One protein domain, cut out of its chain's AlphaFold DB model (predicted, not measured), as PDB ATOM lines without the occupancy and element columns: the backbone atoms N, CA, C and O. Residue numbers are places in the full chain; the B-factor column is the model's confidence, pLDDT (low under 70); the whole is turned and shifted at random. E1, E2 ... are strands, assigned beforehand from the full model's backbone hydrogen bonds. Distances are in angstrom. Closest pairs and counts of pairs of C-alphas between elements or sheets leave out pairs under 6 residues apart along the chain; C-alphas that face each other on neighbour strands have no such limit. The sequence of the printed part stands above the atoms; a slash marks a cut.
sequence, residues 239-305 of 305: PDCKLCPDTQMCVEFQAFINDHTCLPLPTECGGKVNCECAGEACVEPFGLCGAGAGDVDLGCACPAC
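AT A GLANCE: This is residues 239 to 305 of the 305 residues of an uncharacterized protein of Nannocystis exedens (UniProt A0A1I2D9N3). This domain has little regular structure: a small, strongly twisted sheet of two hairpins side by side, E1 with E2 and E3 with E4, and a long looping stretch, residues 265 to 287, over one face. The printed part has 67 residues and no named helix; the sheet is mixed, in the order E2 E1 E4 E3. The class is all strand, with 22 residues in named strands; the whole is compact, radius of gyration of the C-alphas 11.0 A, spanning 32 by 24 by 16 A.

HOW THE PARTS SIT: Inner strands E1, residues 248 to 254, and E4, residues 298 to 301, are parallel at 23 degrees, with N 254 and O 300 2.8 A apart. Edge strand E2, residues 258 to 264, is antiparallel to E1 at 153 degrees; N 251 and O 261 are 2.9 A apart. Edge strand E3, residues 288 to 291, is antiparallel to E4 at 147 degrees; N 290 and O 299 are 2.8 A apart. These pairs are within hydrogen-bond range. E2 and E3 are apart.

IN THESE COORDINATES: E1 measures 18.8 A from C-alpha 248 at (11.310, -8.793, 35.005), E2 19.4 A, E3 10.3 A, and E4 9.9 A to C-alpha 301 at (10.555, 6.314, 47.424).

THE WHOLE: The farthest C-alphas, of Phe 256 and Gly 270, are 32.5 A apart. The link E2 to E3 is long, 23 residues. The printed part has no cut, and no printed residue is under pLDDT 70.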
ATOM      1  N   PRO A 239       1.486   1.342  33.065       95.56
ATOM      2  CA  PRO A 239       0.338   1.729  33.880       95.56
ATOM      3  C   PRO A 239       0.071   0.762  35.045       95.56
ATOM      4  O   PRO A 239      -0.522   1.167  36.041       95.56
ATOM      5  N   ASP A 240       0.483  -0.504  34.926       95.50
ATOM      6  CA  ASP A 240       0.252  -1.548  35.931       95.50
ATOM      7  C   ASP A 240       1.385  -2.589  35.895       95.50
ATOM      8  O   ASP A 240       1.827  -3.002  34.818       95.50
ATOM      9  N   CYS A 241       1.830  -3.040  37.071       97.12
ATOM     10  CA  CYS A 241       2.873  -4.056  37.223       97.12
ATOM     11  C   CYS A 241       2.537  -5.410  36.593       97.12
ATOM     12  O   CYS A 241       3.444  -6.135  36.197       97.12
ATOM     13  N   LYS A 242       1.255  -5.747  36.421       96.81
ATOM     14  CA  LYS A 242       0.809  -6.990  35.761       96.81
ATOM     15  C   LYS A 242       1.212  -7.082  34.297       96.81
ATOM     16  O   LYS A 242       1.093  -8.148  33.698       96.81
ATOM     17  N   LEU A 243       1.612  -5.962  33.701       96.50
ATOM     18  CA  LEU A 243       2.114  -5.931  32.335       96.50
ATOM     19  C   LEU A 243       3.581  -6.359  32.254       96.50
ATOM     20  O   LEU A 243       4.025  -6.761  31.177       96.50
ATOM     21  N   CYS A 244       4.324  -6.294  33.362       96.88
ATOM     22  CA  CYS A 244       5.696  -6.770  33.397       96.88
ATOM     23  C   CYS A 244       5.720  -8.300  33.255       96.88
ATOM     24  O   CYS A 244       4.951  -8.995  33.920       96.88
ATOM     25  N   PRO A 245       6.586  -8.853  32.390       94.75
ATOM     26  CA  PRO A 245       6.739 -10.298  32.289       94.75
ATOM     27  C   PRO A 245       7.384 -10.860  33.561       94.75
ATOM     28  O   PRO A 245       8.209 -10.189  34.171       94.75
ATOM     29  N   ASP A 246       7.125 -12.131  33.883       92.50
ATOM     30  CA  ASP A 246       7.676 -12.817  35.072       92.50
ATOM     31  C   ASP A 246       9.222 -12.852  35.126       92.50
ATOM     32  O   ASP A 246       9.826 -13.161  36.152       92.50
ATOM     33  N   THR A 247       9.888 -12.585  33.998       90.38
ATOM     34  CA  THR A 247      11.352 -12.485  33.894       90.38
ATOM     35  C   THR A 247      11.888 -11.095  34.242       90.38
ATOM     36  O   THR A 247      13.096 -10.870  34.152       90.38
ATOM     37  N   GLN A 248      11.009 -10.153  34.575       94.94
ATOM     38  CA  GLN A 248      11.310  -8.793  35.005       94.94
ATOM     39  C   GLN A 248      10.647  -8.530  36.354       94.94
ATOM     40  O   GLN A 248       9.656  -9.160  36.704       94.94
ATOM     41  N   MET A 249      11.229  -7.619  37.122       96.25
ATOM     42  CA  MET A 249      10.615  -7.118  38.342       96.25
ATOM     43  C   MET A 249       9.906  -5.805  38.046       96.25
ATOM     44  O   MET A 249      10.419  -4.974  37.291       96.25
ATOM     45  N   CYS A 250       8.746  -5.605  38.660       97.94
ATOM     46  CA  CYS A 250       8.080  -4.319  38.649       97.94
ATOM     47  C   CYS A 250       8.582  -3.447  39.801       97.94
ATOM     48  O   CYS A 250       8.458  -3.808  40.977       97.94
ATOM     49  N   VAL A 251       9.116  -2.281  39.454       98.06
ATOM     50  CA  VAL A 251       9.563  -1.277  40.418       98.06
ATOM     51  C   VAL A 251       8.596  -0.103  40.407       98.06
ATOM     52  O   VAL A 251       8.353   0.486  39.357       98.06
ATOM     53  N   GLU A 252       8.044   0.230  41.572       98.00
ATOM     54  CA  GLU A 252       7.217   1.422  41.775       98.00
ATOM     55  C   GLU A 252       8.091   2.573  42.278       98.00
ATOM     56  O   GLU A 252       8.690   2.492  43.352       98.00
ATOM     57  N   PHE A 253       8.131   3.672  41.534       97.12
ATOM     58  CA  PHE A 253       8.763   4.919  41.940       97.12
ATOM     59  C   PHE A 253       7.719   5.828  42.592       97.12
ATOM     60  O   PHE A 253       6.844   6.382  41.927       97.12
ATOM     61  N   GLN A 254       7.800   5.971  43.915       96.06
ATOM     62  CA  GLN A 254       6.840   6.717  44.726       96.06
ATOM     63  C   GLN A 254       7.282   8.177  44.897       96.06
ATOM     64  O   GLN A 254       8.263   8.475  45.592       96.06
ATOM     65  N   ALA A 255       6.533   9.088  44.273       93.62
ATOM     66  CA  ALA A 255       6.592  10.539  44.476       93.62
ATOM     67  C   ALA A 255       5.160  11.096  44.634       93.62
ATOM     68  O   ALA A 255       4.343  10.516  45.344       93.62
ATOM     69  N   PHE A 256       4.831  12.220  43.986       92.69
ATOM     70  CA  PHE A 256       3.459  12.744  43.937       92.69
ATOM     71  C   PHE A 256       2.521  11.877  43.092       92.69
ATOM     72  O   PHE A 256       1.326  11.800  43.373       92.69
ATOM     73  N   ILE A 257       3.073  11.270  42.045       92.50
ATOM     74  CA  ILE A 257       2.422  10.300  41.169       92.50
ATOM     75  C   ILE A 257       3.304   9.057  41.221       92.50
ATOM     76  O   ILE A 257       4.530   9.181  41.172       92.50
ATOM     77  N   ASN A 258       2.684   7.891  41.379       94.56
ATOM     78  CA  ASN A 258       3.404   6.628  41.365       94.56
ATOM     79  C   ASN A 258       3.589   6.193  39.916       94.56
ATOM     80  O   ASN A 258       2.608   6.054  39.184       94.56
ATOM     81  N   ASP A 259       4.839   5.973  39.533       96.44
ATOM     82  CA  ASP A 259       5.201   5.411  38.238       96.44
ATOM     83  C   ASP A 259       5.666   3.966  38.433       96.44
ATOM     84  O   ASP A 259       6.314   3.652  39.430       96.44
ATOM     85  N   HIS A 260       5.370   3.090  37.477       97.69
ATOM     86  CA  HIS A 260       5.857   1.711  37.489       97.69
ATOM     87  C   HIS A 260       6.794   1.491  36.308       97.69
ATOM     88  O   HIS A 260       6.499   1.939  35.204       97.69
ATOM     89  N   THR A 261       7.879   0.750  36.503       97.50
ATOM     90  CA  THR A 261       8.804   0.378  35.426       97.50
ATOM     91  C   THR A 261       9.170  -1.092  35.549       97.50
ATOM     92  O   THR A 261       9.501  -1.574  36.632       97.50
ATOM     93  N   CYS A 262       9.169  -1.802  34.422       97.69
ATOM     94  CA  CYS A 262       9.693  -3.161  34.361       97.69
ATOM     95  C   CYS A 262      11.217  -3.119  34.197       97.69
ATOM     96  O   CYS A 262      11.732  -2.531  33.234       97.69
ATOM     97  N   LEU A 263      11.929  -3.734  35.138       96.50
ATOM     98  CA  LEU A 263      13.386  -3.827  35.148       96.50
ATOM     99  C   LEU A 263      13.840  -5.290  35.116       96.50
ATOM    100  O   LEU A 263      13.158  -6.165  35.653       96.50
ATOM    101  N   PRO A 264      14.996  -5.590  34.502       95.31
ATOM    102  CA  PRO A 264      15.562  -6.932  34.553       95.31
ATOM    103  C   PRO A 264      15.837  -7.363  36.001       95.31
ATOM    104  O   PRO A 264      16.316  -6.566  36.808       95.31
ATOM    105  N   LEU A 265      15.570  -8.633  36.334       93.81
ATOM    106  CA  LEU A 265      16.007  -9.180  37.622       93.81
ATOM    107  C   LEU A 265      17.534  -9.337  37.608       93.81
ATOM    108  O   LEU A 265      18.050 -10.033  36.725       93.81
ATOM    109  N   PRO A 266      18.264  -8.801  38.602       90.81
ATOM    110  CA  PRO A 266      19.696  -9.044  38.706       90.81
ATOM    111  C   PRO A 266      19.971 -10.550  38.804       90.81
ATOM    112  O   PRO A 266      19.360 -11.271  39.601       90.81
ATOM    113  N   THR A 267      20.887 -11.058  37.978       87.19
ATOM    114  CA  THR A 267      21.154 -12.510  37.892       87.19
ATOM    115  C   THR A 267      21.692 -13.081  39.207       87.19
ATOM    116  O   THR A 267      21.361 -14.203  39.595       87.19
ATOM    117  N   GLU A 268      22.455 -12.273  39.937       89.06
ATOM    118  CA  GLU A 268      23.003 -12.568  41.262       89.06
ATOM    119  C   GLU A 268      21.939 -12.775  42.347       89.06
ATOM    120  O   GLU A 268      22.195 -13.450  43.347       89.06
ATOM    121  N   CYS A 269      20.714 -12.300  42.114       90.56
ATOM    122  CA  CYS A 269      19.612 -12.442  43.054       90.56
ATOM    123  C   CYS A 269      18.921 -13.797  43.034       90.56
ATOM    124  O   CYS A 269      18.118 -14.086  43.928       90.56
ATOM    125  N   GLY A 270      19.194 -14.638  42.032       87.81
ATOM    126  CA  GLY A 270      18.552 -15.947  41.907       87.81
ATOM    127  C   GLY A 270      17.022 -15.866  41.946       87.81
ATOM    128  O   GLY A 270      16.378 -16.720  42.556       87.81
ATOM    129  N   GLY A 271      16.452 -14.802  41.368       87.06
ATOM    130  CA  GLY A 271      15.008 -14.546  41.328       87.06
ATOM    131  C   GLY A 271      14.409 -13.887  42.576       87.06
ATOM    132  O   GLY A 271      13.196 -13.719  42.642       87.06
ATOM    133  N   LYS A 272      15.207 -13.522  43.587       92.62
ATOM    134  CA  LYS A 272      14.700 -12.807  44.768       92.62
ATOM    135  C   LYS A 272      14.660 -11.303  44.518       92.62
ATOM    136  O   LYS A 272      15.710 -10.675  44.440       92.62
ATOM    137  N   VAL A 273      13.466 -10.720  44.501       93.94
ATOM    138  CA  VAL A 273      13.300  -9.263  44.446       93.94
ATOM    139  C   VAL A 273      13.102  -8.729  45.861       93.94
ATOM    140  O   VAL A 273      12.061  -8.920  46.482       93.94
ATOM    141  N   ASN A 274      14.149  -8.142  46.432       95.19
ATOM    142  CA  ASN A 274      14.097  -7.443  47.715       95.19
ATOM    143  C   ASN A 274      15.172  -6.350  47.755       95.19
ATOM    144  O   ASN A 274      16.077  -6.350  46.928       95.19
ATOM    145  N   CYS A 275      15.116  -5.449  48.735       97.00
ATOM    146  CA  CYS A 275      16.066  -4.336  48.820       97.00
ATOM    147  C   CYS A 275      17.526  -4.736  49.045       97.00
ATOM    148  O   CYS A 275      18.414  -3.965  48.706       97.00
ATOM    149  N   GLU A 276      17.793  -5.913  49.618       95.69
ATOM    150  CA  GLU A 276      19.170  -6.401  49.767       95.69
ATOM    151  C   GLU A 276      19.776  -6.757  48.408       95.69
ATOM    152  O   GLU A 276      20.984  -6.649  48.233       95.69
ATOM    153  N   CYS A 277      18.935  -7.159  47.456       95.50
ATOM    154  CA  CYS A 277      19.387  -7.713  46.196       95.50
ATOM    155  C   CYS A 277      19.143  -6.808  44.987       95.50
ATOM    156  O   CYS A 277      20.030  -6.583  44.180       95.50
ATOM    157  N   ALA A 278      17.942  -6.254  44.880       96.00
ATOM    158  CA  ALA A 278      17.520  -5.380  43.794       96.00
ATOM    159  C   ALA A 278      17.525  -3.895  44.193       96.00
ATOM    160  O   ALA A 278      17.043  -3.057  43.438       96.00
ATOM    161  N   GLY A 279      18.054  -3.548  45.374       95.88
ATOM    162  CA  GLY A 279      18.042  -2.175  45.888       95.88
ATOM    163  C   GLY A 279      18.760  -1.164  44.990       95.88
ATOM    164  O   GLY A 279      18.414   0.012  45.020       95.88
ATOM    165  N   GLU A 280      19.695  -1.613  44.147       95.75
ATOM    166  CA  GLU A 280      20.377  -0.764  43.159       95.75
ATOM    167  C   GLU A 280      19.442  -0.224  42.065       95.75
ATOM    168  O   GLU A 280      19.767   0.767  41.415       95.75
ATOM    169  N   ALA A 281      18.256  -0.819  41.892       96.31
ATOM    170  CA  ALA A 281      17.215  -0.281  41.020       96.31
ATOM    171  C   ALA A 281      16.654   1.062  41.524       96.31
ATOM    172  O   ALA A 281      16.167   1.870  40.732       96.31
ATOM    173  N   CYS A 282      16.735   1.313  42.834       97.44
ATOM    174  CA  CYS A 282      16.313   2.562  43.453       97.44
ATOM    175  C   CYS A 282      17.418   3.617  43.320       97.44
ATOM    176  O   CYS A 282      18.247   3.805  44.212       97.44
ATOM    177  N   VAL A 283      17.436   4.300  42.176       95.56
ATOM    178  CA  VAL A 283      18.376   5.391  41.885       95.56
ATOM    179  C   VAL A 283      17.833   6.743  42.346       95.56
ATOM    180  O   VAL A 283      16.623   6.952  42.437       95.56
ATOM    181  N   GLU A 284      18.727   7.695  42.625       95.75
ATOM    182  CA  GLU A 284      18.345   9.070  42.974       95.75
ATOM    183  C   GLU A 284      17.437   9.698  41.891       95.75
ATOM    184  O   GLU A 284      17.727   9.557  40.701       95.75
ATOM    185  N   PRO A 285      16.362  10.417  42.272       95.25
ATOM    186  CA  PRO A 285      16.031  10.872  43.629       95.25
ATOM    187  C   PRO A 285      15.239   9.854  44.480       95.25
ATOM    188  O   PRO A 285      14.885  10.144  45.620       95.25
ATOM    189  N   PHE A 286      14.964   8.662  43.952       97.00
ATOM    190  CA  PHE A 286      14.170   7.609  44.590       97.00
ATOM    191  C   PHE A 286      15.037   6.587  45.340       97.00
ATOM    192  O   PHE A 286      14.802   5.387  45.260       97.00
ATOM    193  N   GLY A 287      16.058   7.042  46.069       96.50
ATOM    194  CA  GLY A 287      17.048   6.156  46.696       96.50
ATOM    195  C   GLY A 287      16.544   5.326  47.887       96.50
ATOM    196  O   GLY A 287      17.273   4.470  48.392       96.50
ATOM    197  N   LEU A 288      15.323   5.561  48.390       97.31
ATOM    198  CA  LEU A 288      14.794   4.829  49.544       97.31
ATOM    199  C   LEU A 288      14.080   3.548  49.098       97.31
ATOM    200  O   LEU A 288      12.903   3.577  48.746       97.31
ATOM    201  N   CYS A 289      14.778   2.417  49.178       98.19
ATOM    202  CA  CYS A 289      14.191   1.117  48.871       98.19
ATOM    203  C   CYS A 289      13.282   0.594  49.997       98.19
ATOM    204  O   CYS A 289      13.663   0.569  51.173       98.19
ATOM    205  N   GLY A 290      12.104   0.098  49.619       97.31
ATOM    206  CA  GLY A 290      11.173  -0.654  50.450       97.31
ATOM    207  C   GLY A 290      10.641  -1.899  49.735       97.31
ATOM    208  O   GLY A 290      10.749  -2.048  48.517       97.31
ATOM    209  N   ALA A 291      10.057  -2.818  50.505       95.50
ATOM    210  CA  ALA A 291       9.284  -3.908  49.917       95.50
ATOM    211  C   ALA A 291       8.067  -3.330  49.178       95.50
ATOM    212  O   ALA A 291       7.408  -2.431  49.708       95.50
ATOM    213  N   GLY A 292       7.779  -3.849  47.985       91.25
ATOM    214  CA  GLY A 292       6.578  -3.475  47.248       91.25
ATOM    215  C   GLY A 292       5.289  -3.911  47.955       91.25
ATOM    216  O   GLY A 292       5.297  -4.732  48.881       91.25
ATOM    217  N   ALA A 293       4.166  -3.329  47.537       91.50
ATOM    218  CA  ALA A 293       2.832  -3.684  48.006       91.50
ATOM    219  C   ALA A 293       1.984  -4.230  46.848       91.50
ATOM    220  O   ALA A 293       1.975  -3.671  45.756       91.50
ATOM    221  N   GLY A 294       1.214  -5.294  47.099       93.88
ATOM    222  CA  GLY A 294       0.352  -5.893  46.074       93.88
ATOM    223  C   GLY A 294       1.158  -6.590  44.977       93.88
ATOM    224  O   GLY A 294       1.898  -7.520  45.281       93.88
ATOM    225  N   ASP A 295       0.982  -6.140  43.733       93.06
ATOM    226  CA  ASP A 295       1.661  -6.659  42.535       93.06
ATOM    227  C   ASP A 295       3.009  -5.951  42.255       93.06
ATOM    228  O   ASP A 295       3.656  -6.216  41.247       93.06
ATOM    229  N   VAL A 296       3.423  -5.026  43.128       94.38
ATOM    230  CA  VAL A 296       4.728  -4.353  43.070       94.38
ATOM    231  C   VAL A 296       5.775  -5.232  43.750       94.38
ATOM    232  O   VAL A 296       5.602  -5.607  44.913       94.38
ATOM    233  N   ASP A 297       6.895  -5.490  43.077       96.50
ATOM    234  CA  ASP A 297       7.987  -6.279  43.653       96.50
ATOM    235  C   ASP A 297       8.914  -5.422  44.533       96.50
ATOM    236  O   ASP A 297       9.334  -5.843  45.616       96.50
ATOM    237  N   LEU A 298       9.213  -4.194  44.094       97.44
ATOM    238  CA  LEU A 298      10.114  -3.263  44.778       97.44
ATOM    239  C   LEU A 298       9.546  -1.839  44.783       97.44
ATOM    240  O   LEU A 298       9.134  -1.336  43.743       97.44
ATOM    241  N   GLY A 299       9.552  -1.172  45.938       97.75
ATOM    242  CA  GLY A 299       9.182   0.240  46.047       97.75
ATOM    243  C   GLY A 299      10.417   1.123  46.210       97.75
ATOM    244  O   GLY A 299      11.233   0.876  47.095       97.75
ATOM    245  N   CYS A 300      10.538   2.167  45.401       98.31
ATOM    246  CA  CYS A 300      11.589   3.174  45.478       98.31
ATOM    247  C   CYS A 300      10.953   4.530  45.791       98.31
ATOM    248  O   CYS A 300      10.260   5.105  44.955       98.31
ATOM    249  N   ALA A 301      11.155   5.052  46.998       97.31
ATOM    250  CA  ALA A 301      10.555   6.314  47.424       97.31
ATOM    251  C   ALA A 301      11.553   7.472  47.355       97.31
ATOM    252  O   ALA A 301      12.745   7.303  47.627       97.31
ATOM    253  N   CYS A 302      11.046   8.664  47.048       96.75
ATOM    254  CA  CYS A 302      11.802   9.909  47.109       96.75
ATOM    255  C   CYS A 302      11.428  10.708  48.372       96.75
ATOM    256  O   CYS A 302      10.365  11.321  48.408       96.75
ATOM    257  N   PRO A 303      12.278  10.767  49.417       91.88
ATOM    258  CA  PRO A 303      11.938  11.465  50.664       91.88
ATOM    259  C   PRO A 303      11.868  12.998  50.552       91.88
ATOM    260  O   PRO A 303      11.419  13.657  51.489       91.88
ATOM    261  N   ALA A 304      12.403  13.563  49.465       92.12
ATOM    262  CA  ALA A 304      12.515  15.004  49.227       92.12
ATOM    263  C   ALA A 304      11.682  15.491  48.026       92.12
ATOM    264  O   ALA A 304      11.808  16.653  47.631       92.12
ATOM    265  N   CYS A 305      10.869  14.596  47.468       85.75
ATOM    266  CA  CYS A 305       9.779  14.889  46.558       85.75
ATOM    267  C   CYS A 305       8.514  15.021  47.430       85.75
ATOM    268  O   CYS A 305       7.765  15.980  47.184       85.75
TER     269      CYS A 305